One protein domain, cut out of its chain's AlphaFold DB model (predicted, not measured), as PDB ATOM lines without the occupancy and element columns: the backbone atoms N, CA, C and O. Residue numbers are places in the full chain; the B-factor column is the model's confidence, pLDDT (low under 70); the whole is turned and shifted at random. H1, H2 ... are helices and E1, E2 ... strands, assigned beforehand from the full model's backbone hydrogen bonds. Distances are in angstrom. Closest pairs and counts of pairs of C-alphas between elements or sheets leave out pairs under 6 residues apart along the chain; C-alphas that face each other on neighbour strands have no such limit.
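What this domain is: This is residues 145 to 357 of the 417 residues of an uncharacterized protein of Halobellus salinus (UniProt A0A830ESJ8). A strongly twisted sheet of six strands and a smaller, curled sheet of four make the body; the small sheet brings its edge strand E9 up to one face of E4 and E6 in the large sheet, and H6 packs over the other face. H2 and H3 lie at the rim of the small sheet, H4 lies beside H6 at one end of the whole, and H1, H5 and long loops, among them residues 298 to 317, make the opposite end. The printed part has 213 residues, with six named helices and ten named strands in the order H1 H2 H3 E1 E2 E3 E4 E5 E6 H4 E7 E8 E9 H5 E10 H6. The sheets, E7 E8 E4 E6 E5 E10 and E2 E1 E3 E9, are all antiparallel, and the class is mixed, helices and strands, with 87 residues, under half, in named elements. The whole is compact, with a radius of gyration of the C-alphas of 16.9 A and spans of 48 by 36 by 26 A.

How they stand to each other: H1, residues 145 to 148, touches no helix and is not on either sheet. H2, residues 169 to 178, and H3, residues 183 to 186, only just touch, with 3 pairs of C-alphas within 8 A, and only at the corner; the closest C-alphas are those of Val 173 and Ala 183, 5.5 A apart. E1, residues 187 to 190, and E2, residues 197 to 202, form a hairpin, with N 198 and O 189 at 3.0 A, within hydrogen-bond range. E3, residues 212 to 215, is the antiparallel neighbour of E1, with N 213 and O 188 at 2.8 A, and of E9, residues 291 to 293, with N 214 and O 292 at 2.8 A. H2 only grazes this sheet, with its residues 169 to 176. E4, residues 222 to 228, and E6, residues 256 to 262, are antiparallel neighbours, with N 224 and O 260 at 2.8 A. E5, residues 245 to 247, forms a hairpin with E6, with N 257 and O 246 at 2.8 A, and is also the neighbour of E10, residues 329 to 332, with N 247 and O 329 at 2.8 A. E7, residues 276 to 280, and E8, residues 283 to 286, form a hairpin, with N 277 and O 285 at 2.9 A; E8 is the neighbour of E4, with N 227 and O 284 at 2.8 A. The closest C-alphas of E6 and E9 are those of His 257 and Val 292, 7.1 A apart. H4, residues 265 to 272, and H6, residues 341 to 350, touch at a shallow tilt of 30 degrees, the same way; their closest C-alphas are those of Ile 268 and Ala 341, 5.4 A apart. H6 is on the large sheet at a height of 9.3 A, only just over E8, with 3 of its C-alphas falling on that strand. H5, residues 318 to 321, is not on either sheet. In H2, H4 and H6 every O i to N i+4 pair is within hydrogen-bond range; H1, H3 and H5 are too short for such a pair.

Where its parts are: H1 begins with C-alpha 145 at (35.927, 20.430, -3.711). From first to last C-alpha H2 measures 14.1 A, E2 10.4 A, E4 19.5 A, E6 18.6 A, H4 10.8 A, E7 10.7 A, E8 10.2 A and H6 14.7 A. E4 begins at C-alpha 222, (60.604, -2.125, -18.440), and H6 ends at C-alpha 350, (46.911, -19.924, -26.158).

The domain as a whole: The two C-alphas farthest apart are those of Ser 156 and Glu 271, 48.6 A. The printed part has no cut. The long links are H1 to H2, E4 to E5 and E9 to H5, with 20, 16 and 24 residues. The mean pLDDT of the printed part is 88.3, and residues 305 to 315 and residue 357 are under 70.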
ATOM      1  N   ASP A 145      37.304  19.976  -3.974       78.56
ATOM      2  CA  ASP A 145      35.927  20.430  -3.711       78.56
ATOM      3  C   ASP A 145      34.863  19.483  -4.291       78.56
ATOM      4  O   ASP A 145      33.789  19.290  -3.720       78.56
ATOM      5  N   ARG A 146      35.150  18.869  -5.450       78.31
ATOM      6  CA  ARG A 146      34.244  17.872  -6.032       78.31
ATOM      7  C   ARG A 146      34.294  16.590  -5.222       78.31
ATOM      8  O   ARG A 146      33.232  16.046  -4.940       78.31
ATOM      9  N   MET A 147      35.478  16.150  -4.816       79.44
ATOM     10  CA  MET A 147      35.669  14.961  -3.987       79.44
ATOM     11  C   MET A 147      34.921  15.063  -2.657       79.44
ATOM     12  O   MET A 147      34.212  14.133  -2.306       79.44
ATOM     13  N   GLU A 148      34.961  16.213  -1.981       82.00
ATOM     14  CA  GLU A 148      34.210  16.442  -0.734       82.00
ATOM     15  C   GLU A 148      32.684  16.337  -0.906       82.00
ATOM     16  O   GLU A 148      31.953  16.092   0.055       82.00
ATOM     17  N   SER A 149      32.183  16.540  -2.128       81.81
ATOM     18  CA  SER A 149      30.754  16.451  -2.447       81.81
ATOM     19  C   SER A 149      30.282  15.052  -2.871       81.81
ATOM     20  O   SER A 149      29.085  14.883  -3.112       81.81
ATOM     21  N   HIS A 150      31.194  14.076  -2.951       83.56
ATOM     22  CA  HIS A 150      30.935  12.703  -3.388       83.56
ATOM     23  C   HIS A 150      31.356  11.690  -2.313       83.56
ATOM     24  O   HIS A 150      32.265  11.940  -1.524       83.56
ATOM     25  N   GLY A 151      30.666  10.551  -2.261       82.69
ATOM     26  CA  GLY A 151      30.977   9.478  -1.319       82.69
ATOM     27  C   GLY A 151      32.210   8.658  -1.711       82.69
ATOM     28  O   GLY A 151      32.827   8.863  -2.762       82.69
ATOM     29  N   GLY A 152      32.542   7.682  -0.867       84.12
ATOM     30  CA  GLY A 152      33.542   6.658  -1.169       84.12
ATOM     31  C   GLY A 152      34.924   6.870  -0.580       84.12
ATOM     32  O   GLY A 152      35.680   5.918  -0.522       84.12
ATOM     33  N   ILE A 153      35.279   8.068  -0.114       85.19
ATOM     34  CA  ILE A 153      36.605   8.313   0.466       85.19
ATOM     35  C   ILE A 153      36.482   9.060   1.785       85.19
ATOM     36  O   ILE A 153      36.087  10.227   1.809       85.19
ATOM     37  N   ASP A 154      36.924   8.412   2.864       86.31
ATOM     38  CA  ASP A 154      36.983   9.016   4.195       86.31
ATOM     39  C   ASP A 154      37.945  10.231   4.206       86.31
ATOM     40  O   ASP A 154      39.156  10.063   4.011       86.31
ATOM     41  N   PRO A 155      37.448  11.457   4.466       83.56
ATOM     42  CA  PRO A 155      38.269  12.667   4.518       83.56
ATOM     43  C   PRO A 155      39.233  12.704   5.712       83.56
ATOM     44  O   PRO A 155      40.085  13.586   5.789       83.56
ATOM     45  N   SER A 156      39.111  11.781   6.670       85.12
ATOM     46  CA  SER A 156      40.001  11.683   7.830       85.12
ATOM     47  C   SER A 156      41.336  10.989   7.533       85.12
ATOM     48  O   SER A 156      42.222  10.964   8.396       85.12
ATOM     49  N   ARG A 157      41.503  10.436   6.324       83.12
ATOM     50  CA  ARG A 157      42.724   9.732   5.919       83.12
ATOM     51  C   ARG A 157      43.944  10.662   5.919       83.12
ATOM     52  O   ARG A 157      43.838  11.837   5.575       83.12
ATOM     53  N   PRO A 158      45.131  10.148   6.297       84.19
ATOM     54  CA  PRO A 158      46.353  10.952   6.347       84.19
ATOM     55  C   PRO A 158      46.984  11.200   4.963       84.19
ATOM     56  O   PRO A 158      48.010  11.871   4.881       84.19
ATOM     57  N   TRP A 159      46.392  10.648   3.905       84.31
ATOM     58  CA  TRP A 159      46.800  10.741   2.505       84.31
ATOM     59  C   TRP A 159      45.569  11.065   1.639       84.31
ATOM     60  O   TRP A 159      44.434  10.862   2.079       84.31
ATOM     61  N   GLY A 160      45.777  11.591   0.428       79.81
ATOM     62  CA  GLY A 160      44.691  12.133  -0.405       79.81
ATOM     63  C   GLY A 160      44.307  13.584  -0.071       79.81
ATOM     64  O   GLY A 160      44.934  14.220   0.770       79.81
ATOM     65  N   TYR A 161      43.315  14.151  -0.771       80.75
ATOM     66  CA  TYR A 161      42.866  15.554  -0.595       80.75
ATOM     67  C   TYR A 161      44.013  16.594  -0.607       80.75
ATOM     68  O   TYR A 161      44.051  17.522   0.197       80.75
ATOM     69  N   GLY A 162      44.984  16.423  -1.511       75.31
ATOM     70  CA  GLY A 162      46.170  17.289  -1.606       75.31
ATOM     71  C   GLY A 162      47.331  16.903  -0.678       75.31
ATOM     72  O   GLY A 162      48.387  17.524  -0.749       75.31
ATOM     73  N   ALA A 163      47.176  15.877   0.162       85.56
ATOM     74  CA  ALA A 163      48.288  15.222   0.848       85.56
ATOM     75  C   ALA A 163      49.009  14.218  -0.076       85.56
ATOM     76  O   ALA A 163      48.594  13.985  -1.215       85.56
ATOM     77  N   GLY A 164      50.090  13.624   0.438       88.75
ATOM     78  CA  GLY A 164      50.914  12.646  -0.278       88.75
ATOM     79  C   GLY A 164      50.170  11.363  -0.687       88.75
ATOM     80  O   GLY A 164      48.973  11.213  -0.402       88.75
ATOM     81  N   PRO A 165      50.869  10.443  -1.372       93.81
ATOM     82  CA  PRO A 165      50.303   9.178  -1.832       93.81
ATOM     83  C   PRO A 165      49.949   8.240  -0.658       93.81
ATOM     84  O   PRO A 165      50.390   8.462   0.477       93.81
ATOM     85  N   PRO A 166      49.168   7.175  -0.914       94.69
ATOM     86  CA  PRO A 166      48.983   6.076   0.026       94.69
ATOM     87  C   PRO A 166      50.331   5.471   0.462       94.69
ATOM     88  O   PRO A 166      51.257   5.419  -0.350       94.69
ATOM     89  N   PRO A 167      50.457   4.978   1.709       95.62
ATOM     90  CA  PRO A 167      51.706   4.407   2.222       95.62
ATOM     91  C   PRO A 167      52.187   3.171   1.448       95.62
ATOM     92  O   PRO A 167      53.380   2.894   1.433       95.62
ATOM     93  N   GLU A 168      51.289   2.454   0.767       96.88
ATOM     94  CA  GLU A 168      51.614   1.302  -0.081       96.88
ATOM     95  C   GLU A 168      52.555   1.658  -1.249       96.88
ATOM     96  O   GLU A 168      53.165   0.766  -1.839       96.88
ATOM     97  N   VAL A 169      52.726   2.949  -1.573       97.44
ATOM     98  CA  VAL A 169      53.737   3.390  -2.547       97.44
ATOM     99  C   VAL A 169      55.152   2.982  -2.130       97.44
ATOM    100  O   VAL A 169      55.963   2.665  -2.996       97.44
ATOM    101  N   ASP A 170      55.449   2.931  -0.826       97.25
ATOM    102  CA  ASP A 170      56.773   2.552  -0.321       97.25
ATOM    103  C   ASP A 170      57.091   1.087  -0.663       97.25
ATOM    104  O   ASP A 170      58.228   0.754  -1.011       97.25
ATOM    105  N   ASP A 171      56.076   0.215  -0.632       97.75
ATOM    106  CA  ASP A 171      56.217  -1.186  -1.032       97.75
ATOM    107  C   ASP A 171      56.463  -1.287  -2.543       97.75
ATOM    108  O   ASP A 171      57.374  -1.995  -2.973       97.75
ATOM    109  N   VAL A 172      55.725  -0.522  -3.357       98.12
ATOM    110  CA  VAL A 172      55.936  -0.463  -4.815       98.12
ATOM    111  C   VAL A 172      57.342   0.019  -5.159       98.12
ATOM    112  O   VAL A 172      58.004  -0.593  -5.995       98.12
ATOM    113  N   VAL A 173      57.821   1.077  -4.502       98.25
ATOM    114  CA  VAL A 173      59.186   1.598  -4.675       98.25
ATOM    115  C   VAL A 173      60.205   0.502  -4.390       98.25
ATOM    116  O   VAL A 173      61.072   0.252  -5.225       98.25
ATOM    117  N   ALA A 174      60.055  -0.218  -3.275       98.25
ATOM    118  CA  ALA A 174      60.942  -1.328  -2.945       98.25
ATOM    119  C   ALA A 174      60.934  -2.417  -4.034       98.25
ATOM    120  O   ALA A 174      61.995  -2.920  -4.401       98.25
ATOM    121  N   ARG A 175      59.767  -2.756  -4.607       98.31
ATOM    122  CA  ARG A 175      59.682  -3.764  -5.681       98.31
ATOM    123  C   ARG A 175      60.251  -3.300  -7.015       98.31
ATOM    124  O   ARG A 175      60.826  -4.119  -7.731       98.31
ATOM    125  N   LEU A 176      60.127  -2.016  -7.344       97.69
ATOM    126  CA  LEU A 176      60.782  -1.426  -8.513       97.69
ATOM    127  C   LEU A 176      62.306  -1.473  -8.352       97.69
ATOM    128  O   LEU A 176      63.001  -1.950  -9.250       97.69
ATOM    129  N   GLU A 177      62.821  -1.076  -7.187       97.31
ATOM    130  CA  GLU A 177      64.255  -1.099  -6.885       97.31
ATOM    131  C   GLU A 177      64.836  -2.523  -6.891       97.31
ATOM    132  O   GLU A 177      65.893  -2.752  -7.479       97.31
ATOM    133  N   GLU A 178      64.142  -3.503  -6.298       98.06
ATOM    134  CA  GLU A 178      64.530  -4.924  -6.338       98.06
ATOM    135  C   GLU A 178      64.602  -5.482  -7.766       98.06
ATOM    136  O   GLU A 178      65.373  -6.405  -8.038       98.06
ATOM    137  N   ALA A 179      63.818  -4.910  -8.679       96.62
ATOM    138  CA  ALA A 179      63.817  -5.245 -10.091       96.62
ATOM    139  C   ALA A 179      64.794  -4.395 -10.919       96.62
ATOM    140  O   ALA A 179      64.727  -4.446 -12.147       96.62
ATOM    141  N   ASP A 180      65.705  -3.641 -10.297       96.31
ATOM    142  CA  ASP A 180      66.631  -2.712 -10.959       96.31
ATOM    143  C   ASP A 180      65.907  -1.673 -11.848       96.31
ATOM    144  O   ASP A 180      66.342  -1.397 -12.972       96.31
ATOM    145  N   LEU A 181      64.771  -1.141 -11.388       95.06
ATOM    146  CA  LEU A 181      63.999  -0.084 -12.051       95.06
ATOM    147  C   LEU A 181      63.954   1.177 -11.177       95.06
ATOM    148  O   LEU A 181      63.938   1.098  -9.950       95.06
ATOM    149  N   SER A 182      63.934   2.352 -11.812       93.94
ATOM    150  CA  SER A 182      63.850   3.633 -11.105       93.94
ATOM    151  C   SER A 182      62.404   3.958 -10.744       93.94
ATOM    152  O   SER A 182      61.566   4.098 -11.631       93.94
ATOM    153  N   ALA A 183      62.105   4.156  -9.459       94.00
ATOM    154  CA  ALA A 183      60.775   4.597  -9.043       94.00
ATOM    155  C   ALA A 183      60.363   5.929  -9.700       94.00
ATOM    156  O   ALA A 183      59.223   6.075 -10.126       94.00
ATOM    157  N   GLU A 184      61.298   6.866  -9.870       92.06
ATOM    158  CA  GLU A 184      61.027   8.182 -10.473       92.06
ATOM    159  C   GLU A 184      60.612   8.091 -11.949       92.06
ATOM    160  O   GLU A 184      59.914   8.967 -12.445       92.06
ATOM    161  N   GLU A 185      61.018   7.029 -12.651       91.06
ATOM    162  CA  GLU A 185      60.657   6.786 -14.057       91.06
ATOM    163  C   GLU A 185      59.347   5.996 -14.200       91.06
ATOM    164  O   GLU A 185      58.789   5.910 -15.293       91.06
ATOM    165  N   HIS A 186      58.863   5.417 -13.099       94.44
ATOM    166  CA  HIS A 186      57.781   4.439 -13.084       94.44
ATOM    167  C   HIS A 186      56.578   4.852 -12.237       94.44
ATOM    168  O   HIS A 186      55.607   4.104 -12.174       94.44
ATOM    169  N   LEU A 187      56.600   6.010 -11.585       96.00
ATOM    170  CA  LEU A 187      55.470   6.497 -10.804       96.00
ATOM    171  C   LEU A 187      54.873   7.727 -11.472       96.00
ATOM    172  O   LEU A 187      55.595   8.646 -11.829       96.00
ATOM    173  N   THR A 188      53.554   7.758 -11.625       94.50
ATOM    174  CA  THR A 188      52.825   8.914 -12.160       94.50
ATOM    175  C   THR A 188      51.759   9.378 -11.182       94.50
ATOM    176  O   THR A 188      51.231   8.595 -10.386       94.50
ATOM    177  N   ARG A 189      51.421  10.664 -11.239       93.06
ATOM    178  CA  ARG A 189      50.402  11.254 -10.378       93.06
ATOM    179  C   ARG A 189      49.029  11.128 -11.023       93.06
ATOM    180  O   ARG A 189      48.814  11.566 -12.153       93.06
ATOM    181  N   LEU A 190      48.074  10.588 -10.274       92.25
ATOM    182  CA  LEU A 190      46.685  10.501 -10.706       92.25
ATOM    183  C   LEU A 190      45.821  11.519  -9.963       92.25
ATOM    184  O   LEU A 190      46.113  11.967  -8.848       92.25
ATOM    185  N   VAL A 191      44.712  11.881 -10.595       88.88
ATOM    186  CA  VAL A 191      43.653  12.651  -9.962       88.88
ATOM    187  C   VAL A 191      43.074  11.812  -8.825       88.88
ATOM    188  O   VAL A 191      42.673  10.660  -8.993       88.88
ATOM    189  N   TRP A 192      43.035  12.407  -7.641       87.69
ATOM    190  CA  TRP A 192      42.523  11.797  -6.431       87.69
ATOM    191  C   TRP A 192      41.088  11.318  -6.620       87.69
ATOM    192  O   TRP A 192      40.256  12.023  -7.189       87.69
ATOM    193  N   GLY A 193      40.812  10.101  -6.154       87.94
ATOM    194  CA  GLY A 193      39.503   9.480  -6.298       87.94
ATOM    195  C   GLY A 193      39.158   9.000  -7.700       87.94
ATOM    196  O   GLY A 193      38.048   8.497  -7.868       87.94
ATOM    197  N   LYS A 194      40.072   9.135  -8.673       89.81
ATOM    198  CA  LYS A 194      39.926   8.699 -10.065       89.81
ATOM    199  C   LYS A 194      41.101   7.829 -10.522       89.81
ATOM    200  O   LYS A 194      42.122   7.727  -9.845       89.81
ATOM    201  N   LYS A 195      40.957   7.247 -11.717       90.12
ATOM    202  CA  LYS A 195      42.041   6.587 -12.470       90.12
ATOM    203  C   LYS A 195      42.779   7.537 -13.418       90.12
ATOM    204  O   LYS A 195      43.752   7.125 -14.034       90.12
ATOM    205  N   GLU A 196      42.286   8.760 -13.594       88.56
ATOM    206  CA  GLU A 196      42.763   9.730 -14.586       88.56
ATOM    207  C   GLU A 196      44.154  10.268 -14.207       88.56
ATOM    208  O   GLU A 196      44.333  10.670 -13.057       88.56
ATOM    209  N   PRO A 197      45.139  10.288 -15.122       87.81
ATOM    210  CA  PRO A 197      46.438  10.875 -14.837       87.81
ATOM    211  C   PRO A 197      46.317  12.400 -14.850       87.81
ATOM    212  O   PRO A 197      45.585  12.951 -15.670       87.81
ATOM    213  N   MET A 198      47.015  13.090 -13.949       84.50
ATOM    214  CA  MET A 198      47.023  14.562 -13.974       84.50
ATOM    215  C   MET A 198      47.807  15.088 -15.170       84.50
ATOM    216  O   MET A 198      47.400  16.026 -15.841       84.50
ATOM    217  N   ASP A 199      48.932  14.434 -15.418       82.56
ATOM    218  CA  ASP A 199      49.792  14.579 -16.571       82.56
ATOM    219  C   ASP A 199      50.430  13.209 -16.838       82.56
ATOM    220  O   ASP A 199      50.257  12.259 -16.071       82.56
ATOM    221  N   ARG A 200      51.133  13.067 -17.959       78.62
ATOM    222  CA  ARG A 200      51.825  11.816 -18.310       78.62
ATOM    223  C   ARG A 200      53.320  11.889 -18.018       78.62
ATOM    224  O   ARG A 200      54.120  11.366 -18.792       78.62
ATOM    225  N   VAL A 201      53.695  12.588 -16.949       86.00
ATOM    226  CA  VAL A 201      55.089  12.785 -16.559       86.00
ATOM    227  C   VAL A 201      55.389  11.918 -15.335       86.00
ATOM    228  O   VAL A 201      54.735  12.082 -14.304       86.00
ATOM    229  N   PRO A 202      56.371  11.002 -15.416       89.19
ATOM    230  CA  PRO A 202      56.844  10.280 -14.244       89.19
ATOM    231  C   PRO A 202      57.418  11.220 -13.175       89.19
ATOM    232  O   PRO A 202      58.020  12.248 -13.500       89.19
ATOM    233  N   ARG A 203      57.210  10.891 -11.898       92.19
ATOM    234  CA  ARG A 203      57.529  11.740 -10.744       92.19
ATOM    235  C   ARG A 203      58.106  10.932  -9.582       92.19
ATOM    236  O   ARG A 203      57.692   9.792  -9.362       92.19
ATOM    237  N   PRO A 204      59.014  11.519  -8.785       94.19
ATOM    238  CA  PRO A 204      59.446  10.921  -7.529       94.19
ATOM    239  C   PRO A 204      58.303  10.900  -6.499       94.19
ATOM    240  O   PRO A 204      57.324  11.642  -6.603       94.19
ATOM    241  N   VAL A 205      58.439  10.057  -5.472       94.94
ATOM    242  CA  VAL A 205      57.400   9.815  -4.449       94.94
ATOM    243  C   VAL A 205      56.962  11.093  -3.729       94.94
ATOM    244  O   VAL A 205      55.781  11.255  -3.430       94.94
ATOM    245  N   ASP A 206      57.890  12.009  -3.451       92.94
ATOM    246  CA  ASP A 206      57.623  13.264  -2.740       92.94
ATOM    247  C   ASP A 206      56.859  14.301  -3.576       92.94
ATOM    248  O   ASP A 206      56.321  15.257  -3.014       92.94
ATOM    249  N   GLU A 207      56.753  14.089  -4.890       91.62
ATOM    250  CA  GLU A 207      55.909  14.871  -5.802       91.62
ATOM    251  C   GLU A 207      54.547  14.215  -6.086       91.62
ATOM    252  O   GLU A 207      53.681  14.822  -6.728       91.62
ATOM    253  N   LEU A 208      54.322  12.985  -5.617       92.19
ATOM    254  CA  LEU A 208      53.020  12.340  -5.729       92.19
ATOM    255  C   LEU A 208      52.039  12.946  -4.723       92.19
ATOM    256  O   LEU A 208      52.382  13.301  -3.596       92.19
ATOM    257  N   ALA A 209      50.773  13.021  -5.119       88.50
ATOM    258  CA  ALA A 209      49.683  13.380  -4.225       88.50
ATOM    259  C   ALA A 209      48.377  12.793  -4.747       88.50
ATOM    260  O   ALA A 209      48.107  12.872  -5.947       88.50
ATOM    261  N   GLY A 210      47.559  12.261  -3.837       86.69
ATOM    262  CA  GLY A 210      46.353  11.519  -4.197       86.69
ATOM    263  C   GLY A 210      46.658  10.101  -4.680       86.69
ATOM    264  O   GLY A 210      47.532   9.431  -4.138       86.69
ATOM    265  N   ASN A 211      45.911   9.642  -5.685       93.56
ATOM    266  CA  ASN A 211      46.153   8.347  -6.313       93.56
ATOM    267  C   ASN A 211      47.450   8.422  -7.126       93.56
ATOM    268  O   ASN A 211      47.860   9.494  -7.577       93.56
ATOM    269  N   TYR A 212      48.074   7.277  -7.361       96.19
ATOM    270  CA  TYR A 212      49.258   7.191  -8.209       96.19
ATOM    271  C   TYR A 212      49.145   6.010  -9.167       96.19
ATOM    272  O   TYR A 212      48.385   5.067  -8.933       96.19
ATOM    273  N   GLY A 213      49.871   6.095 -10.273       96.38
ATOM    274  CA  GLY A 213      49.989   5.035 -11.260       96.38
ATOM    275  C   GLY A 213      51.401   4.465 -11.276       96.38
ATOM    276  O   GLY A 213      52.360   5.169 -10.967       96.38
ATOM    277  N   ILE A 214      51.510   3.198 -11.655       97.06
ATOM    278  CA  ILE A 214      52.761   2.512 -11.959       97.06
ATOM    279  C   ILE A 214      52.889   2.485 -13.483       97.06
ATOM    280  O   ILE A 214      52.208   1.707 -14.154       97.06
ATOM    281  N   GLU A 215      53.707   3.378 -14.029       95.06
ATOM    282  CA  GLU A 215      53.977   3.503 -15.459       95.06
ATOM    283  C   GLU A 215      54.726   2.281 -15.986       95.06
ATOM    284  O   GLU A 215      55.654   1.757 -15.366       95.06
ATOM    285  N   LEU A 216      54.340   1.840 -17.179       93.56
ATOM    286  CA  LEU A 216      54.954   0.705 -17.856       93.56
ATOM    287  C   LEU A 216      56.139   1.105 -18.732       93.56
ATOM    288  O   LEU A 216      56.779   0.230 -19.314       93.56
ATOM    289  N   LEU A 217      56.432   2.401 -18.839       82.06
ATOM    290  CA  LEU A 217      57.584   2.933 -19.560       82.06
ATOM    291  C   LEU A 217      58.904   2.307 -19.079       82.06
ATOM    292  O   LEU A 217      58.966   1.800 -17.970       82.06
ATOM    293  N   PRO A 218      59.975   2.339 -19.884       80.62
ATOM    294  CA  PRO A 218      60.008   2.716 -21.295       80.62
ATOM    295  C   PRO A 218      59.455   1.622 -22.236       80.62
ATOM    296  O   PRO A 218      58.980   0.561 -21.826       80.62
ATOM    297  N   ARG A 219      59.433   1.903 -23.546       80.56
ATOM    298  CA  ARG A 219      58.814   1.021 -24.558       80.56
ATOM    299  C   ARG A 219      59.643  -0.214 -24.913       80.56
ATOM    300  O   ARG A 219      59.057  -1.257 -25.171       80.56
ATOM    301  N   ASP A 220      60.971  -0.132 -24.925       83.25
ATOM    302  CA  ASP A 220      61.822  -1.248 -25.379       83.25
ATOM    303  C   ASP A 220      62.211  -2.224 -24.253       83.25
ATOM    304  O   ASP A 220      62.419  -3.415 -24.502       83.25
ATOM    305  N   TYR A 221      62.237  -1.740 -23.012       89.06
ATOM    306  CA  TYR A 221      62.477  -2.495 -21.781       89.06
ATOM    307  C   TYR A 221      61.616  -1.903 -20.661       89.06
ATOM    308  O   TYR A 221      61.242  -0.742 -20.756       89.06
ATOM    309  N   GLY A 222      61.316  -2.657 -19.607       92.81
ATOM    310  CA  GLY A 222      60.604  -2.125 -18.440       92.81
ATOM    311  C   GLY A 222      59.471  -3.039 -18.013       92.81
ATOM    312  O   GLY A 222      59.614  -4.263 -18.076       92.81
ATOM    313  N   LEU A 223      58.356  -2.457 -17.586       96.88
ATOM    314  CA  LEU A 223      57.225  -3.225 -17.083       96.88
ATOM    315  C   LEU A 223      56.231  -3.606 -18.183       96.88
ATOM    316  O   LEU A 223      56.100  -2.947 -19.219       96.88
ATOM    317  N   VAL A 224      55.524  -4.693 -17.914       96.94
ATOM    318  CA  VAL A 224      54.365  -5.216 -18.630       96.94
ATOM    319  C   VAL A 224      53.295  -5.493 -17.581       96.94
ATOM    320  O   VAL A 224      53.619  -5.967 -16.492       96.94
ATOM    321  N   ALA A 225      52.036  -5.214 -17.905       97.25
ATOM    322  CA  ALA A 225      50.914  -5.552 -17.044       97.25
ATOM    323  C   ALA A 225      49.912  -6.439 -17.781       97.25
ATOM    324  O   ALA A 225      49.565  -6.169 -18.934       97.25
ATOM    325  N   LEU A 226      49.447  -7.477 -17.091       96.94
ATOM    326  CA  LEU A 226      48.254  -8.234 -17.459       96.94
ATOM    327  C   LEU A 226      47.117  -7.724 -16.581       96.94
ATOM    328  O   LEU A 226      47.179  -7.881 -15.362       96.94
ATOM    329  N   ASP A 227      46.122  -7.085 -17.181       95.81
ATOM    330  CA  ASP A 227      44.917  -6.644 -16.487       95.81
ATOM    331  C   ASP A 227      43.862  -7.746 -16.590       95.81
ATOM    332  O   ASP A 227      43.265  -7.937 -17.646       95.81
ATOM    333  N   VAL A 228      43.715  -8.548 -15.533       95.00
ATOM    334  CA  VAL A 228      42.842  -9.728 -15.529       95.00
ATOM    335  C   VAL A 228      41.468  -9.352 -14.977       95.00
ATOM    336  O   VAL A 228      41.284  -9.261 -13.763       95.00
ATOM    337  N   ASP A 229      40.485  -9.203 -15.862       91.94
ATOM    338  CA  ASP A 229      39.084  -8.907 -15.528       91.94
ATOM    339  C   ASP A 229      38.228 -10.175 -15.362       91.94
ATOM    340  O   ASP A 229      37.276 -10.214 -14.567       91.94
ATOM    341  N   TYR A 230      38.573 -11.239 -16.094       92.69
ATOM    342  CA  TYR A 230      37.830 -12.500 -16.142       92.69
ATOM    343  C   TYR A 230      38.747 -13.676 -15.777       92.69
ATOM    344  O   TYR A 230      39.182 -14.434 -16.640       92.69
ATOM    345  N   PRO A 231      39.039 -13.875 -14.480       91.75
ATOM    346  CA  PRO A 231      40.031 -14.850 -14.021       91.75
ATOM    347  C   PRO A 231      39.674 -16.307 -14.343       91.75
ATOM    348  O   PRO A 231      40.564 -17.146 -14.384       91.75
ATOM    349  N   GLY A 232      38.393 -16.616 -14.582       91.56
ATOM    350  CA  GLY A 232      37.960 -17.946 -15.030       91.56
ATOM    351  C   GLY A 232      38.311 -18.268 -16.487       91.56
ATOM    352  O   GLY A 232      38.283 -19.438 -16.848       91.56
ATOM    353  N   GLU A 233      38.642 -17.252 -17.286       92.94
ATOM    354  CA  GLU A 233      39.097 -17.384 -18.676       92.94
ATOM    355  C   GLU A 233      40.630 -17.251 -18.779       92.94
ATOM    356  O   GLU A 233      41.202 -17.328 -19.862       92.94
ATOM    357  N   PHE A 234      41.325 -17.008 -17.658       92.88
ATOM    358  CA  PHE A 234      42.783 -16.918 -17.653       92.88
ATOM    359  C   PHE A 234      43.382 -18.327 -17.834       92.88
ATOM    360  O   PHE A 234      42.992 -19.225 -17.082       92.88
ATOM    361  N   PRO A 235      44.321 -18.554 -18.777       90.31
ATOM    362  CA  PRO A 235      44.792 -19.901 -19.109       90.31
ATOM    363  C   PRO A 235      45.436 -20.617 -17.909       90.31
ATOM    364  O   PRO A 235      46.547 -20.282 -17.496       90.31
ATOM    365  N   GLU A 236      44.755 -21.623 -17.342       85.38
ATOM    366  CA  GLU A 236      45.211 -22.344 -16.139       85.38
ATOM    367  C   GLU A 236      46.531 -23.101 -16.364       85.38
ATOM    368  O   GLU A 236      47.285 -23.358 -15.425       85.38
ATOM    369  N   GLU A 237      46.816 -23.492 -17.606       83.44
ATOM    370  CA  GLU A 237      48.063 -24.141 -18.000       83.44
ATOM    371  C   GLU A 237      49.273 -23.197 -18.047       83.44
ATOM    372  O   GLU A 237      50.406 -23.679 -18.149       83.44
ATOM    373  N   PHE A 238      49.049 -21.879 -17.990       87.88
ATOM    374  CA  PHE A 238      50.091 -20.873 -18.133       87.88
ATOM    375  C   PHE A 238      50.583 -20.394 -16.762       87.88
ATOM    376  O   PHE A 238      50.001 -19.514 -16.129       87.88
ATOM    377  N   ASP A 239      51.678 -20.994 -16.297       87.56
ATOM    378  CA  ASP A 239      52.268 -20.696 -14.990       87.56
ATOM    379  C   ASP A 239      53.201 -19.478 -15.084       87.56
ATOM    380  O   ASP A 239      54.325 -19.565 -15.587       87.56
ATOM    381  N   LEU A 240      52.718 -18.321 -14.625       93.81
ATOM    382  CA  LEU A 240      53.530 -17.112 -14.502       93.81
ATOM    383  C   LEU A 240      54.371 -17.157 -13.221       93.81
ATOM    384  O   LEU A 240      53.912 -17.660 -12.195       93.81
ATOM    385  N   PRO A 241      55.595 -16.600 -13.233       96.38
ATOM    386  CA  PRO A 241      56.376 -16.483 -12.010       96.38
ATOM    387  C   PRO A 241      55.651 -15.599 -10.986       96.38
ATOM    388  O   PRO A 241      55.063 -14.580 -11.349       96.38
ATOM    389  N   GLU A 242      55.750 -15.958  -9.701       97.38
ATOM    390  CA  GLU A 242      55.247 -15.119  -8.606       97.38
ATOM    391  C   GLU A 242      55.827 -13.704  -8.715       97.38
ATOM    392  O   GLU A 242      57.045 -13.526  -8.789       97.38
ATOM    393  N   THR A 243      54.948 -12.705  -8.721       98.50
ATOM    394  CA  THR A 243      55.301 -11.298  -8.929       98.50
ATOM    395  C   THR A 243      54.358 -10.373  -8.159       98.50
ATOM    396  O   THR A 243      53.413 -10.845  -7.527       98.50
ATOM    397  N   LEU A 244      54.603  -9.063  -8.199       98.50
ATOM    398  CA  LEU A 244      53.695  -8.070  -7.632       98.50
ATOM    399  C   LEU A 244      52.327  -8.121  -8.334       98.50
ATOM    400  O   LEU A 244      52.235  -7.936  -9.551       98.50
ATOM    401  N   GLU A 245      51.269  -8.324  -7.552       98.25
ATOM    402  CA  GLU A 245      49.886  -8.330  -8.035       98.25
ATOM    403  C   GLU A 245      49.019  -7.353  -7.241       98.25
ATOM    404  O   GLU A 245      49.072  -7.316  -6.007       98.25
ATOM    405  N   VAL A 246      48.187  -6.586  -7.948       97.81
ATOM    406  CA  VAL A 246      47.336  -5.536  -7.369       97.81
ATOM    407  C   VAL A 246      45.897  -5.747  -7.820       97.81
ATOM    408  O   VAL A 246      45.634  -5.757  -9.018       97.81
ATOM    409  N   SER A 247      44.954  -5.916  -6.895       95.56
ATOM    410  CA  SER A 247      43.547  -6.107  -7.241       95.56
ATOM    411  C   SER A 247      42.912  -4.826  -7.753       95.56
ATOM    412  O   SER A 247      43.237  -3.718  -7.317       95.56
ATOM    413  N   SER A 248      41.966  -5.000  -8.670       90.00
ATOM    414  CA  SER A 248      41.055  -3.941  -9.078       90.00
ATOM    415  C   SER A 248      40.015  -3.706  -7.975       90.00
ATOM    416  O   SER A 248      39.554  -4.664  -7.349       90.00
ATOM    417  N   PRO A 249      39.553  -2.462  -7.764       88.62
ATOM    418  CA  PRO A 249      38.456  -2.178  -6.841       88.62
ATOM    419  C   PRO A 249      37.121  -2.805  -7.273       88.62
ATOM    420  O   PRO A 249      36.158  -2.791  -6.505       88.62
ATOM    421  N   HIS A 250      37.038  -3.325  -8.503       83.19
ATOM    422  CA  HIS A 250      35.823  -3.861  -9.110       83.19
ATOM    423  C   HIS A 250      35.865  -5.394  -9.210       83.19
ATOM    424  O   HIS A 250      36.013  -5.965 -10.292       83.19
ATOM    425  N   GLY A 251      35.682  -6.077  -8.081       82.25
ATOM    426  CA  GLY A 251      35.607  -7.537  -8.026       82.25
ATOM    427  C   GLY A 251      36.147  -8.105  -6.723       82.25
ATOM    428  O   GLY A 251      36.131  -7.437  -5.693       82.25
ATOM    429  N   ASP A 252      36.593  -9.357  -6.780       87.94
ATOM    430  CA  ASP A 252      37.414  -9.961  -5.735       87.94
ATOM    431  C   ASP A 252      38.902  -9.917  -6.125       87.94
ATOM    432  O   ASP A 252      39.260  -9.480  -7.220       87.94
ATOM    433  N   ASP A 253      39.769 -10.399  -5.233       91.12
ATOM    434  CA  ASP A 253      41.225 -10.367  -5.414       91.12
ATOM    435  C   ASP A 253      41.722 -11.171  -6.627       91.12
ATOM    436  O   ASP A 253      42.881 -11.037  -7.011       91.12
ATOM    437  N   SER A 254      40.878 -12.000  -7.254       90.62
ATOM    438  CA  SER A 254      41.259 -12.705  -8.478       90.62
ATOM    439  C   SER A 254      41.237 -11.801  -9.714       90.62
ATOM    440  O   SER A 254      41.949 -12.105 -10.675       90.62
ATOM    441  N   ARG A 255      40.521 -10.664  -9.669       93.81
ATOM    442  CA  ARG A 255      40.608  -9.596 -10.675       93.81
ATOM    443  C   ARG A 255      41.720  -8.622 -10.330       93.81
ATOM    444  O   ARG A 255      41.617  -7.865  -9.360       93.81
ATOM    445  N   ARG A 256      42.802  -8.658 -11.096       95.44
ATOM    446  CA  ARG A 256      44.057  -8.034 -10.683       95.44
ATOM    447  C   ARG A 256      44.960  -7.689 -11.849       95.44
ATOM    448  O   ARG A 256      44.948  -8.346 -12.885       95.44
ATOM    449  N   HIS A 257      45.800  -6.700 -11.607       97.06
ATOM    450  CA  HIS A 257      46.952  -6.378 -12.417       97.06
ATOM    451  C   HIS A 257      48.125  -7.264 -11.988       97.06
ATOM    452  O   HIS A 257      48.565  -7.191 -10.839       97.06
ATOM    453  N   ILE A 258      48.638  -8.084 -12.902       97.75
ATOM    454  CA  ILE A 258      49.871  -8.862 -12.718       97.75
ATOM    455  C   ILE A 258      51.013  -8.070 -13.356       97.75
ATOM    456  O   ILE A 258      51.007  -7.855 -14.570       97.75
ATOM    457  N   ILE A 259      51.977  -7.616 -12.553       98.31
ATOM    458  CA  ILE A 259      53.043  -6.706 -12.993       98.31
ATOM    459  C   ILE A 259      54.339  -7.491 -13.177       98.31
ATOM    460  O   ILE A 259      54.841  -8.098 -12.237       98.31
ATOM    461  N   LEU A 260      54.913  -7.463 -14.377       98.12
ATOM    462  CA  LEU A 260      56.120  -8.205 -14.749       98.12
ATOM    463  C   LEU A 260      57.157  -7.265 -15.367       98.12
ATOM    464  O   LEU A 260      56.808  -6.265 -15.988       98.12
ATOM    465  N   LYS A 261      58.441  -7.613 -15.275       97.69
ATOM    466  CA  LYS A 261      59.526  -6.939 -16.000       97.69
ATOM    467  C   LYS A 261      59.852  -7.705 -17.279       97.69
ATOM    468  O   LYS A 261      60.177  -8.885 -17.226       97.69
ATOM    469  N   CYS A 262      59.872  -7.030 -18.422       97.06
ATOM    470  CA  CYS A 262      60.339  -7.596 -19.684       97.06
ATOM    471  C   CYS A 262      61.512  -6.781 -20.241       97.06
ATOM    472  O   CYS A 262      61.451  -5.560 -20.380       97.06
ATOM    473  N   SER A 263      62.598  -7.469 -20.595       94.94
ATOM    474  CA  SER A 263      63.803  -6.822 -21.146       94.94
ATOM    475  C   SER A 263      63.717  -6.550 -22.653       94.94
ATOM    476  O   SER A 263      64.622  -5.932 -23.206       94.94
ATOM    477  N   GLN A 264      62.690  -7.070 -23.336       94.81
ATOM    478  CA  GLN A 264      62.565  -7.030 -24.799       94.81
ATOM    479  C   GLN A 264      61.122  -6.753 -25.239       94.81
ATOM    480  O   GLN A 264      60.590  -7.424 -26.122       94.81
ATOM    481  N   LYS A 265      60.481  -5.744 -24.645       94.00
ATOM    482  CA  LYS A 265      59.087  -5.370 -24.940       94.00
ATOM    483  C   LYS A 265      58.854  -5.054 -26.422       94.00
ATOM    484  O   LYS A 265      57.802  -5.383 -26.967       94.00
ATOM    485  N   GLY A 266      59.867  -4.496 -27.093       92.94
ATOM    486  CA  GLY A 266      59.840  -4.245 -28.535       92.94
ATOM    487  C   GLY A 266      59.564  -5.501 -29.372       92.94
ATOM    488  O   GLY A 266      58.816  -5.416 -30.342       92.94
ATOM    489  N   LYS A 267      60.067  -6.677 -28.958       94.81
ATOM    490  CA  LYS A 267      59.766  -7.951 -29.632       94.81
ATOM    491  C   LYS A 267      58.297  -8.329 -29.506       94.81
ATOM    492  O   LYS A 267      57.707  -8.745 -30.492       94.81
ATOM    493  N   ILE A 268      57.702  -8.145 -28.322       93.31
ATOM    494  CA  ILE A 268      56.273  -8.415 -28.120       93.31
ATOM    495  C   ILE A 268      55.490  -7.581 -29.133       93.31
ATOM    496  O   ILE A 268      54.747  -8.135 -29.933       93.31
ATOM    497  N   LYS A 269      55.749  -6.266 -29.191       92.88
ATOM    498  CA  LYS A 269      55.112  -5.351 -30.148       92.88
ATOM    499  C   LYS A 269      55.356  -5.725 -31.617       92.88
ATOM    500  O   LYS A 269      54.501  -5.443 -32.456       92.88
ATOM    501  N   GLU A 270      56.516  -6.274 -31.967       92.75
ATOM    502  CA  GLU A 270      56.797  -6.748 -33.329       92.75
ATOM    503  C   GLU A 270      55.932  -7.953 -33.705       92.75
ATOM    504  O   GLU A 270      55.380  -7.957 -34.805       92.75
ATOM    505  N   GLU A 271      55.762  -8.906 -32.789       91.94
ATOM    506  CA  GLU A 271      54.941 -10.102 -33.003       91.94
ATOM    507  C   GLU A 271      53.439  -9.775 -33.011       91.94
ATOM    508  O   GLU A 271      52.716 -10.191 -33.914       91.94
ATOM    509  N   ILE A 272      52.961  -8.964 -32.057       89.25
ATOM    510  CA  ILE A 272      51.527  -8.634 -31.943       89.25
ATOM    511  C   ILE A 272      51.099  -7.464 -32.843       89.25
ATOM    512  O   ILE A 272      49.915  -7.267 -33.096       89.25
ATOM    513  N   GLY A 273      52.039  -6.637 -33.309       88.06
ATOM    514  CA  GLY A 273      51.771  -5.459 -34.145       88.06
ATOM    515  C   GLY A 273      51.271  -4.204 -33.408       88.06
ATOM    516  O   GLY A 273      51.023  -3.185 -34.054       88.06
ATOM    517  N   ALA A 274      51.158  -4.226 -32.076       86.81
ATOM    518  CA  ALA A 274      50.627  -3.140 -31.244       86.81
ATOM    519  C   ALA A 274      51.363  -3.006 -29.895       86.81
ATOM    520  O   ALA A 274      52.121  -3.880 -29.497       86.81
ATOM    521  N   TRP A 275      51.137  -1.899 -29.179       86.19
ATOM    522  CA  TRP A 275      51.687  -1.650 -27.830       86.19
ATOM    523  C   TRP A 275      50.720  -2.023 -26.691       86.19
ATOM    524  O   TRP A 275      51.004  -1.802 -25.513       86.19
ATOM    525  N   ALA A 276      49.554  -2.546 -27.046       84.38
ATOM    526  CA  ALA A 276      48.575  -3.105 -26.135       84.38
ATOM    527  C   ALA A 276      47.661  -4.038 -26.926       84.38
ATOM    528  O   ALA A 276      47.371  -3.778 -28.100       84.38
ATOM    529  N   VAL A 277      47.184  -5.078 -26.261       80.25
ATOM    530  CA  VAL A 277      46.095  -5.924 -26.738       80.25
ATOM    531  C   VAL A 277      44.904  -5.665 -25.839       80.25
ATOM    532  O   VAL A 277      45.066  -5.584 -24.623       80.25
ATOM    533  N   GLN A 278      43.734  -5.499 -26.447       75.31
ATOM    534  CA  GLN A 278      42.496  -5.341 -25.706       75.31
ATOM    535  C   GLN A 278      41.529  -6.472 -25.994       75.31
ATOM    536  O   GLN A 278      41.517  -7.031 -27.098       75.31
ATOM    537  N   SER A 279      40.678  -6.752 -25.010       75.50
ATOM    538  CA  SER A 279      39.607  -7.736 -25.154       75.50
ATOM    539  C   SER A 279      40.149  -9.121 -25.513       75.50
ATOM    540  O   SER A 279      39.646  -9.779 -26.424       75.50
ATOM    541  N   VAL A 280      41.204  -9.537 -24.812       86.75
ATOM    542  CA  VAL A 280      41.474 -10.964 -24.630       86.75
ATOM    543  C   VAL A 280      40.390 -11.495 -23.690       86.75
ATOM    544  O   VAL A 280      39.857 -10.750 -22.869       86.75
ATOM    545  N   GLU A 281      40.025 -12.767 -23.802       90.31
ATOM    546  CA  GLU A 281      38.943 -13.360 -22.999       90.31
ATOM    547  C   GLU A 281      39.102 -13.160 -21.484       90.31
ATOM    548  O   GLU A 281      38.110 -12.965 -20.785       90.31
ATOM    549  N   TRP A 282      40.341 -13.126 -20.989       93.06
ATOM    550  CA  TRP A 282      40.653 -12.894 -19.581       93.06
ATOM    551  C   TRP A 282      40.838 -11.416 -19.204       93.06
ATOM    552  O   TRP A 282      40.829 -11.112 -18.009       93.06
ATOM    553  N   GLY A 283      40.990 -10.505 -20.176       93.12
ATOM    554  CA  GLY A 283      41.220  -9.072 -19.951       93.12
ATOM    555  C   GLY A 283      42.137  -8.406 -20.991       93.12
ATOM    556  O   GLY A 283      41.978  -8.614 -22.197       93.12
ATOM    557  N   ASP A 284      43.096  -7.594 -20.538       94.25
ATOM    558  CA  ASP A 284      43.972  -6.786 -21.400       94.25
ATOM    559  C   ASP A 284      45.476  -7.039 -21.143       94.25
ATOM    560  O   ASP A 284      45.925  -7.254 -20.018       94.25
ATOM    561  N   LEU A 285      46.296  -6.913 -22.196       95.00
ATOM    562  CA  LEU A 285      47.764  -6.867 -22.095       95.00
ATOM    563  C   LEU A 285      48.262  -5.451 -22.387       95.00
ATOM    564  O   LEU A 285      48.058  -4.923 -23.487       95.00
ATOM    565  N   TRP A 286      49.019  -4.867 -21.459       94.38
ATOM    566  CA  TRP A 286      49.629  -3.548 -21.621       94.38
ATOM    567  C   TRP A 286      51.160  -3.642 -21.631       94.38
ATOM    568  O   TRP A 286      51.779  -4.106 -20.676       94.38
ATOM    569  N   ILE A 287      51.785  -3.175 -22.721       91.56
ATOM    570  CA  ILE A 287      53.250  -3.195 -22.914       91.56
ATOM    571  C   ILE A 287      53.812  -1.846 -23.400       91.56
ATOM    572  O   ILE A 287      54.978  -1.757 -23.761       91.56
ATOM    573  N   GLY A 288      53.000  -0.794 -23.478       87.56
ATOM    574  CA  GLY A 288      53.386   0.514 -24.020       87.56
ATOM    575  C   GLY A 288      53.361   1.631 -22.984       87.56
ATOM    576  O   GLY A 288      53.627   1.399 -21.811       87.56
ATOM    577  N   ASP A 289      52.986   2.828 -23.436       83.62
ATOM    578  CA  ASP A 289      52.809   4.025 -22.600       83.62
ATOM    579  C   ASP A 289      51.459   3.946 -21.874       83.62
ATOM    580  O   ASP A 289      50.459   4.566 -22.262       83.62
ATOM    581  N   ARG A 290      51.406   3.062 -20.887       90.19
ATOM    582  CA  ARG A 290      50.260   2.815 -20.018       90.19
ATOM    583  C   ARG A 290      50.755   2.760 -18.587       90.19
ATOM    584  O   ARG A 290      51.929   2.501 -18.362       90.19
ATOM    585  N   TYR A 291      49.829   2.887 -17.655       94.06
ATOM    586  CA  TYR A 291      50.064   2.652 -16.243       94.06
ATOM    587  C   TYR A 291      48.961   1.756 -15.685       94.06
ATOM    588  O   TYR A 291      47.856   1.707 -16.229       94.06
ATOM    589  N   VAL A 292      49.263   1.082 -14.582       95.38
ATOM    590  CA  VAL A 292      48.260   0.483 -13.689       95.38
ATOM    591  C   VAL A 292      48.081   1.396 -12.484       95.38
ATOM    592  O   VAL A 292      49.023   2.076 -12.088       95.38
ATOM    593  N   VAL A 293      46.892   1.458 -11.890       95.94
ATOM    594  CA  VAL A 293      46.715   2.243 -10.659       95.94
ATOM    595  C   VAL A 293      47.419   1.517  -9.511       95.94
ATOM    596  O   VAL A 293      47.255   0.310  -9.339       95.94
ATOM    597  N   GLY A 294      48.236   2.245  -8.753       96.75
ATOM    598  CA  GLY A 294      49.047   1.678  -7.684       96.75
ATOM    599  C   GLY A 294      48.223   1.289  -6.450       96.75
ATOM    600  O   GLY A 294      47.196   1.920  -6.171       96.75
ATOM    601  N   PRO A 295      48.663   0.274  -5.683       97.25
ATOM    602  CA  PRO A 295      47.988  -0.174  -4.471       97.25
ATOM    603  C   PRO A 295      47.872   0.942  -3.432       97.25
ATOM    604  O   PRO A 295      48.658   1.889  -3.411       97.25
ATOM    605  N   GLY A 296      46.859   0.833  -2.578       95.06
ATOM    606  CA  GLY A 296      46.480   1.866  -1.618       95.06
ATOM    607  C   GLY A 296      45.621   2.969  -2.235       95.06
ATOM    608  O   GLY A 296      44.815   3.563  -1.527       95.06
ATOM    609  N   SER A 297      45.715   3.208  -3.550       95.31
ATOM    610  CA  SER A 297      44.838   4.149  -4.256       95.31
ATOM    611  C   SER A 297      43.367   3.753  -4.104       95.31
ATOM    612  O   SER A 297      43.032   2.567  -4.026       95.31
ATOM    613  N   GLN A 298      42.480   4.746  -4.100       93.56
ATOM    614  CA  GLN A 298      41.048   4.550  -3.897       93.56
ATOM    615  C   GLN A 298      40.237   5.290  -4.961       93.56
ATOM    616  O   GLN A 298      40.508   6.452  -5.274       93.56
ATOM    617  N   LEU A 299      39.233   4.622  -5.521       91.50
ATOM    618  CA  LEU A 299      38.210   5.252  -6.345       91.50
ATOM    619  C   LEU A 299      37.068   5.752  -5.478       91.50
ATOM    620  O   LEU A 299      36.617   5.075  -4.560       91.50
ATOM    621  N   SER A 300      36.591   6.935  -5.830       90.00
ATOM    622  CA  SER A 300      35.397   7.530  -5.245       90.00
ATOM    623  C   SER A 300      34.193   7.355  -6.149       90.00
ATOM    624  O   SER A 300      34.320   6.998  -7.323       90.00
ATOM    625  N   GLU A 301      33.030   7.739  -5.636       88.06
ATOM    626  CA  GLU A 301      31.821   7.894  -6.433       88.06
ATOM    627  C   GLU A 301      32.053   8.830  -7.635       88.06
ATOM    628  O   GLU A 301      31.534   8.576  -8.715       88.06
ATOM    629  N   PHE A 302      32.877   9.873  -7.475       84.88
ATOM    630  CA  PHE A 302      33.190  10.842  -8.532       84.88
ATOM    631  C   PHE A 302      34.094  10.290  -9.645       84.88
ATOM    632  O   PHE A 302      34.107  10.832 -10.750       84.88
ATOM    633  N   GLY A 303      34.894   9.261  -9.355       83.62
ATOM    634  CA  GLY A 303      35.848   8.680 -10.304       83.62
ATOM    635  C   GLY A 303      35.509   7.280 -10.785       83.62
ATOM    636  O   GLY A 303      36.339   6.657 -11.445       83.62
ATOM    637  N   CYS A 304      34.337   6.772 -10.417       83.56
ATOM    638  CA  CYS A 304      33.827   5.501 -10.894       83.56
ATOM    639  C   CYS A 304      32.991   5.745 -12.154       83.56
ATOM    640  O   CYS A 304      31.923   6.331 -12.049       83.56
ATOM    641  N   ASP A 305      33.461   5.262 -13.307       64.94
ATOM    642  CA  ASP A 305      32.747   5.352 -14.595       64.94
ATOM    643  C   ASP A 305      31.810   4.143 -14.851       64.94
ATOM    644  O   ASP A 305      31.075   4.122 -15.834       64.94
ATOM    645  N   ASP A 306      31.833   3.132 -13.968       55.88
ATOM    646  CA  ASP A 306      31.131   1.838 -14.115       55.88
ATOM    647  C   ASP A 306      29.780   1.774 -13.366       55.88
ATOM    648  O   ASP A 306      29.172   0.709 -13.235       55.88
ATOM    649  N   GLY A 307      29.314   2.890 -12.804       50.91
ATOM    650  CA  GLY A 307      27.974   2.964 -12.217       50.91
ATOM    651  C   GLY A 307      26.893   3.088 -13.297       50.91
ATOM    652  O   GLY A 307      27.150   3.605 -14.380       50.91
ATOM    653  N   ASP A 308      25.663   2.661 -12.997       41.78
ATOM    654  CA  ASP A 308      24.463   2.958 -13.801       41.78
ATOM    655  C   ASP A 308      24.141   4.471 -13.738       41.78
ATOM    656  O   ASP A 308      23.127   4.894 -13.180       41.78
ATOM    657  N   HIS A 309      25.014   5.324 -14.272       43.50
ATOM    658  CA  HIS A 309      24.767   6.755 -14.406       43.50
ATOM    659  C   HIS A 309      24.790   7.152 -15.879       43.50
ATOM    660  O   HIS A 309      25.701   6.822 -16.638       43.50
ATOM    661  N   THR A 310      23.776   7.909 -16.309       43.09
ATOM    662  CA  THR A 310      23.945   8.699 -17.530       43.09
ATOM    663  C   THR A 310      25.053   9.726 -17.296       43.09
ATOM    664  O   THR A 310      25.297  10.146 -16.165       43.09
ATOM    665  N   ARG A 311      25.756  10.154 -18.350       40.38
ATOM    666  CA  ARG A 311      26.745  11.241 -18.261       40.38
ATOM    667  C   ARG A 311      26.089  12.478 -17.621       40.38
ATOM    668  O   ARG A 311      25.340  13.180 -18.293       40.38
ATOM    669  N   GLY A 312      26.381  12.743 -16.345       42.88
ATOM    670  CA  GLY A 312      25.777  13.831 -15.559       42.88
ATOM    671  C   GLY A 312      24.902  13.393 -14.375       42.88
ATOM    672  O   GLY A 312      24.588  14.241 -13.537       42.88
ATOM    673  N   ASP A 313      24.557  12.109 -14.260       45.53
ATOM    674  CA  ASP A 313      23.924  11.539 -13.069       45.53
ATOM    675  C   ASP A 313      24.969  11.177 -12.006       45.53
ATOM    676  O   ASP A 313      26.091  10.775 -12.307       45.53
ATOM    677  N   ARG A 314      24.591  11.341 -10.736       49.69
ATOM    678  CA  ARG A 314      25.414  10.961  -9.581       49.69
ATOM    679  C   ARG A 314      25.192   9.483  -9.275       49.69
ATOM    680  O   ARG A 314      24.042   9.088  -9.082       49.69
ATOM    681  N   GLY A 315      26.264   8.702  -9.190       59.03
ATOM    682  CA  GLY A 315      26.209   7.355  -8.629       59.03
ATOM    683  C   GLY A 315      27.302   6.436  -9.159       59.03
ATOM    684  O   GLY A 315      27.111   5.766 -10.167       59.03
ATOM    685  N   GLY A 316      28.431   6.369  -8.461       70.44
ATOM    686  CA  GLY A 316      29.414   5.296  -8.623       70.44
ATOM    687  C   GLY A 316      28.854   3.938  -8.179       70.44
ATOM    688  O   GLY A 316      27.777   3.856  -7.590       70.44
ATOM    689  N   CYS A 317      29.582   2.854  -8.453       82.50
ATOM    690  CA  CYS A 317      29.183   1.524  -7.993       82.50
ATOM    691  C   CYS A 317      29.208   1.419  -6.452       82.50
ATOM    692  O   CYS A 317      29.873   2.207  -5.774       82.50
ATOM    693  N   ASP A 318      28.527   0.414  -5.886       83.38
ATOM    694  CA  ASP A 318      28.463   0.198  -4.427       83.38
ATOM    695  C   ASP A 318      29.857   0.156  -3.778       83.38
ATOM    696  O   ASP A 318      30.058   0.687  -2.692       83.38
ATOM    697  N   ALA A 319      30.849  -0.417  -4.470       84.75
ATOM    698  CA  ALA A 319      32.218  -0.466  -3.969       84.75
ATOM    699  C   ALA A 319      32.866   0.924  -3.901       84.75
ATOM    700  O   ALA A 319      33.578   1.202  -2.948       84.75
ATOM    701  N   CYS A 320      32.634   1.796  -4.882       88.31
ATOM    702  CA  CYS A 320      33.261   3.123  -4.935       88.31
ATOM    703  C   CYS A 320      32.494   4.189  -4.147       88.31
ATOM    704  O   CYS A 320      32.985   5.301  -4.003       88.31
ATOM    705  N   THR A 321      31.290   3.887  -3.660       87.38
ATOM    706  CA  THR A 321      30.523   4.775  -2.770       87.38
ATOM    707  C   THR A 321      30.781   4.488  -1.288       87.38
ATOM    708  O   THR A 321      30.494   5.339  -0.444       87.38
ATOM    709  N   ASP A 322      31.357   3.326  -0.969       86.88
ATOM    710  CA  ASP A 322      31.755   2.916   0.379       86.88
ATOM    711  C   ASP A 322      33.154   3.451   0.734       86.88
ATOM    712  O   ASP A 322      34.115   3.234  -0.001       86.88
ATOM    713  N   GLU A 323      33.285   4.109   1.890       89.12
ATOM    714  CA  GLU A 323      34.555   4.631   2.425       89.12
ATOM    715  C   GLU A 323      35.606   3.532   2.682       89.12
ATOM    716  O   GLU A 323      36.811   3.809   2.691       89.12
ATOM    717  N   GLU A 324      35.154   2.288   2.873       89.38
ATOM    718  CA  GLU A 324      35.985   1.088   3.041       89.38
ATOM    719  C   GLU A 324      36.116   0.263   1.739       89.38
ATOM    720  O   GLU A 324      36.819  -0.759   1.689       89.38
ATOM    721  N   GLY A 325      35.463   0.709   0.665       89.62
ATOM    722  CA  GLY A 325      35.502   0.119  -0.669       89.62
ATOM    723  C   GLY A 325      36.392   0.897  -1.644       89.62
ATOM    724  O   GLY A 325      37.165   1.765  -1.257       89.62
ATOM    725  N   GLY A 326      36.359   0.532  -2.926       90.00
ATOM    726  CA  GLY A 326      37.041   1.299  -3.976       90.00
ATOM    727  C   GLY A 326      38.572   1.204  -3.977       90.00
ATOM    728  O   GLY A 326      39.213   1.914  -4.745       90.00
ATOM    729  N   PHE A 327      39.176   0.341  -3.154       93.69
ATOM    730  CA  PHE A 327      40.632   0.208  -3.048       93.69
ATOM    731  C   PHE A 327      41.248  -0.685  -4.111       93.69
ATOM    732  O   PHE A 327      40.786  -1.803  -4.336       93.69
ATOM    733  N   TYR A 328      42.396  -0.240  -4.607       95.62
ATOM    734  CA  TYR A 328      43.410  -1.109  -5.180       95.62
ATOM    735  C   TYR A 328      44.217  -1.733  -4.042       95.62
ATOM    736  O   TYR A 328      44.838  -1.010  -3.260       95.62
ATOM    737  N   ARG A 329      44.198  -3.061  -3.897       96.81
ATOM    738  CA  ARG A 329      44.888  -3.748  -2.790       96.81
ATOM    739  C   ARG A 329      46.013  -4.618  -3.316       96.81
ATOM    740  O   ARG A 329      45.911  -5.188  -4.393       96.81
ATOM    741  N   VAL A 330      47.081  -4.753  -2.539       97.69
ATOM    742  CA  VAL A 330      48.122  -5.735  -2.853       97.69
ATOM    743  C   VAL A 330      47.548  -7.135  -2.638       97.69
ATOM    744  O   VAL A 330      47.116  -7.462  -1.534       97.69
ATOM    745  N   VAL A 331      47.537  -7.943  -3.696       96.94
ATOM    746  CA  VAL A 331      47.113  -9.353  -3.667       96.94
ATOM    747  C   VAL A 331      48.309 -10.246  -3.378       96.94
ATOM    748  O   VAL A 331      48.245 -11.116  -2.509       96.94
ATOM    749  N   ASN A 332      49.419  -9.989  -4.073       97.69
ATOM    750  CA  ASN A 332      50.674 -10.695  -3.881       97.69
ATOM    751  C   ASN A 332      51.825  -9.696  -3.788       97.69
ATOM    752  O   ASN A 332      52.147  -9.016  -4.760       97.69
ATOM    753  N   ASP A 333      52.447  -9.624  -2.614       97.88
ATOM    754  CA  ASP A 333      53.606  -8.772  -2.368       97.88
ATOM    755  C   ASP A 333      54.909  -9.551  -2.619       97.88
ATOM    756  O   ASP A 333      55.600  -9.969  -1.684       97.88
ATOM    757  N   ALA A 334      55.246  -9.770  -3.891       98.19
ATOM    758  CA  ALA A 334      56.470 -10.449  -4.327       98.19
ATOM    759  C   ALA A 334      57.361  -9.515  -5.173       98.19
ATOM    760  O   ALA A 334      56.856  -8.532  -5.722       98.19
ATOM    761  N   PRO A 335      58.685  -9.761  -5.264       98.31
ATOM    762  CA  PRO A 335      59.560  -9.013  -6.169       98.31
ATOM    763  C   PRO A 335      59.025  -9.051  -7.605       98.31
ATOM    764  O   PRO A 335      58.510 -10.086  -8.027       98.31
ATOM    765  N   ILE A 336      59.170  -7.961  -8.370       98.44
ATOM    766  CA  ILE A 336      58.703  -7.943  -9.764       98.44
ATOM    767  C   ILE A 336      59.529  -8.947 -10.576       98.44
ATOM    768  O   ILE A 336      60.722  -8.754 -10.833       98.44
ATOM    769  N   ALA A 337      58.885 -10.037 -10.984       98.38
ATOM    770  CA  ALA A 337      59.532 -11.110 -11.710       98.38
ATOM    771  C   ALA A 337      59.881 -10.683 -13.139       98.38
ATOM    772  O   ALA A 337      59.181  -9.897 -13.778       98.38
ATOM    773  N   THR A 338      60.977 -11.236 -13.661       97.75
ATOM    774  CA  THR A 338      61.362 -11.038 -15.061       97.75
ATOM    775  C   THR A 338      60.751 -12.123 -15.941       97.75
ATOM    776  O   THR A 338      60.866 -13.306 -15.631       97.75
ATOM    777  N   VAL A 339      60.171 -11.710 -17.064       97.25
ATOM    778  CA  VAL A 339      59.586 -12.565 -18.098       97.25
ATOM    779  C   VAL A 339      60.208 -12.235 -19.458       97.25
ATOM    780  O   VAL A 339      60.554 -11.079 -19.738       97.25
ATOM    781  N   ASP A 340      60.398 -13.243 -20.307       96.69
ATOM    782  CA  ASP A 340      60.831 -13.020 -21.687       96.69
ATOM    783  C   ASP A 340      59.650 -12.655 -22.604       96.69
ATOM    784  O   ASP A 340      58.480 -12.764 -22.235       96.69
ATOM    785  N   ALA A 341      59.964 -12.108 -23.779       96.56
ATOM    786  CA  ALA A 341      58.943 -11.641 -24.714       96.56
ATOM    787  C   ALA A 341      58.149 -12.814 -25.298       96.56
ATOM    788  O   ALA A 341      56.943 -12.703 -25.502       96.56
ATOM    789  N   GLU A 342      58.837 -13.927 -25.544       96.06
ATOM    790  CA  GLU A 342      58.286 -15.156 -26.095       96.06
ATOM    791  C   GLU A 342      57.190 -15.726 -25.179       96.06
ATOM    792  O   GLU A 342      56.111 -16.037 -25.663       96.06
ATOM    793  N   THR A 343      57.394 -15.723 -23.860       96.19
ATOM    794  CA  THR A 343      56.394 -16.132 -22.860       96.19
ATOM    795  C   THR A 343      55.121 -15.277 -22.955       96.19
ATOM    796  O   THR A 343      54.015 -15.805 -22.959       96.19
ATOM    797  N   ILE A 344      55.233 -13.949 -23.084       95.25
ATOM    798  CA  ILE A 344      54.046 -13.078 -23.211       95.25
ATOM    799  C   ILE A 344      53.307 -13.311 -24.536       95.25
ATOM    800  O   ILE A 344      52.078 -13.261 -24.574       95.25
ATOM    801  N   VAL A 345      54.036 -13.573 -25.622       94.06
ATOM    802  CA  VAL A 345      53.432 -13.904 -26.920       94.06
ATOM    803  C   VAL A 345      52.735 -15.265 -26.857       94.06
ATOM    804  O   VAL A 345      51.588 -15.365 -27.278       94.06
ATOM    805  N   GLU A 346      53.370 -16.278 -26.263       94.31
ATOM    806  CA  GLU A 346      52.785 -17.609 -26.064       94.31
ATOM    807  C   GLU A 346      51.486 -17.541 -25.245       94.31
ATOM    808  O   GLU A 346      50.509 -18.190 -25.616       94.31
ATOM    809  N   LEU A 347      51.427 -16.707 -24.196       94.00
ATOM    810  CA  LEU A 347      50.201 -16.472 -23.419       94.00
ATOM    811  C   LEU A 347      49.037 -15.979 -24.300       94.00
ATOM    812  O   LEU A 347      47.897 -16.415 -24.137       94.00
ATOM    813  N   LEU A 348      49.308 -15.081 -25.250       91.44
ATOM    814  CA  LEU A 348      48.286 -14.594 -26.180       91.44
ATOM    815  C   LEU A 348      47.896 -15.639 -27.227       91.44
ATOM    816  O   LEU A 348      46.743 -15.672 -27.644       91.44
ATOM    817  N   GLU A 349      48.838 -16.471 -27.673       89.81
ATOM    818  CA  GLU A 349      48.577 -17.521 -28.665       89.81
ATOM    819  C   GLU A 349      47.701 -18.652 -28.121       89.81
ATOM    820  O   GLU A 349      46.963 -19.268 -28.893       89.81
ATOM    821  N   VAL A 350      47.782 -18.936 -26.816       89.38
ATOM    822  CA  VAL A 350      46.911 -19.924 -26.158       89.38
ATOM    823  C   VAL A 350      45.538 -19.364 -25.787       89.38
ATOM    824  O   VAL A 350      44.646 -20.152 -25.490       89.38
ATOM    825  N   SER A 351      45.362 -18.040 -25.825       87.06
ATOM    826  CA  SER A 351      44.071 -17.388 -25.583       87.06
ATOM    827  C   SER A 351      43.203 -17.413 -26.854       87.06
ATOM    828  O   SER A 351      43.717 -17.258 -27.967       87.06
ATOM    829  N   ASP A 352      41.885 -17.569 -26.714       76.19
ATOM    830  CA  ASP A 352      40.933 -17.693 -27.828       76.19
ATOM    831  C   ASP A 352      40.668 -16.341 -28.533       76.19
ATOM    832  O   ASP A 352      39.593 -15.740 -28.482       76.19
ATOM    833  N   GLY A 353      41.672 -15.875 -29.277       72.94
ATOM    834  CA  GLY A 353      41.620 -14.643 -30.056       72.94
ATOM    835  C   GLY A 353      41.728 -13.372 -29.209       72.94
ATOM    836  O   GLY A 353      41.521 -13.349 -28.001       72.94
ATOM    837  N   TYR A 354      42.090 -12.278 -29.871       78.94
ATOM    838  CA  TYR A 354      42.203 -10.970 -29.241       78.94
ATOM    839  C   TYR A 354      41.998  -9.853 -30.260       78.94
ATOM    840  O   TYR A 354      42.131 -10.064 -31.471       78.94
ATOM    841  N   THR A 355      41.704  -8.643 -29.781       74.31
ATOM    842  CA  THR A 355      41.623  -7.458 -30.640       74.31
ATOM    843  C   THR A 355      42.809  -6.533 -30.410       74.31
ATOM    844  O   THR A 355      43.250  -6.279 -29.288       74.31
ATOM    845  N   LEU A 356      43.362  -6.014 -31.502       74.56
ATOM    846  CA  LEU A 356      44.386  -4.985 -31.414       74.56
ATOM    847  C   LEU A 356      43.706  -3.642 -31.203       74.56
ATOM    848  O   LEU A 356      42.832  -3.250 -31.977       74.56
ATOM    849  N   ARG A 357      44.144  -2.899 -30.188       54.59
ATOM    850  CA  ARG A 357      43.735  -1.506 -30.057       54.59
ATOM    851  C   ARG A 357      44.542  -0.674 -31.045       54.59
ATOM    852  O   ARG A 357      45.727  -0.415 -30.823       54.59
TER     853      ARG A 357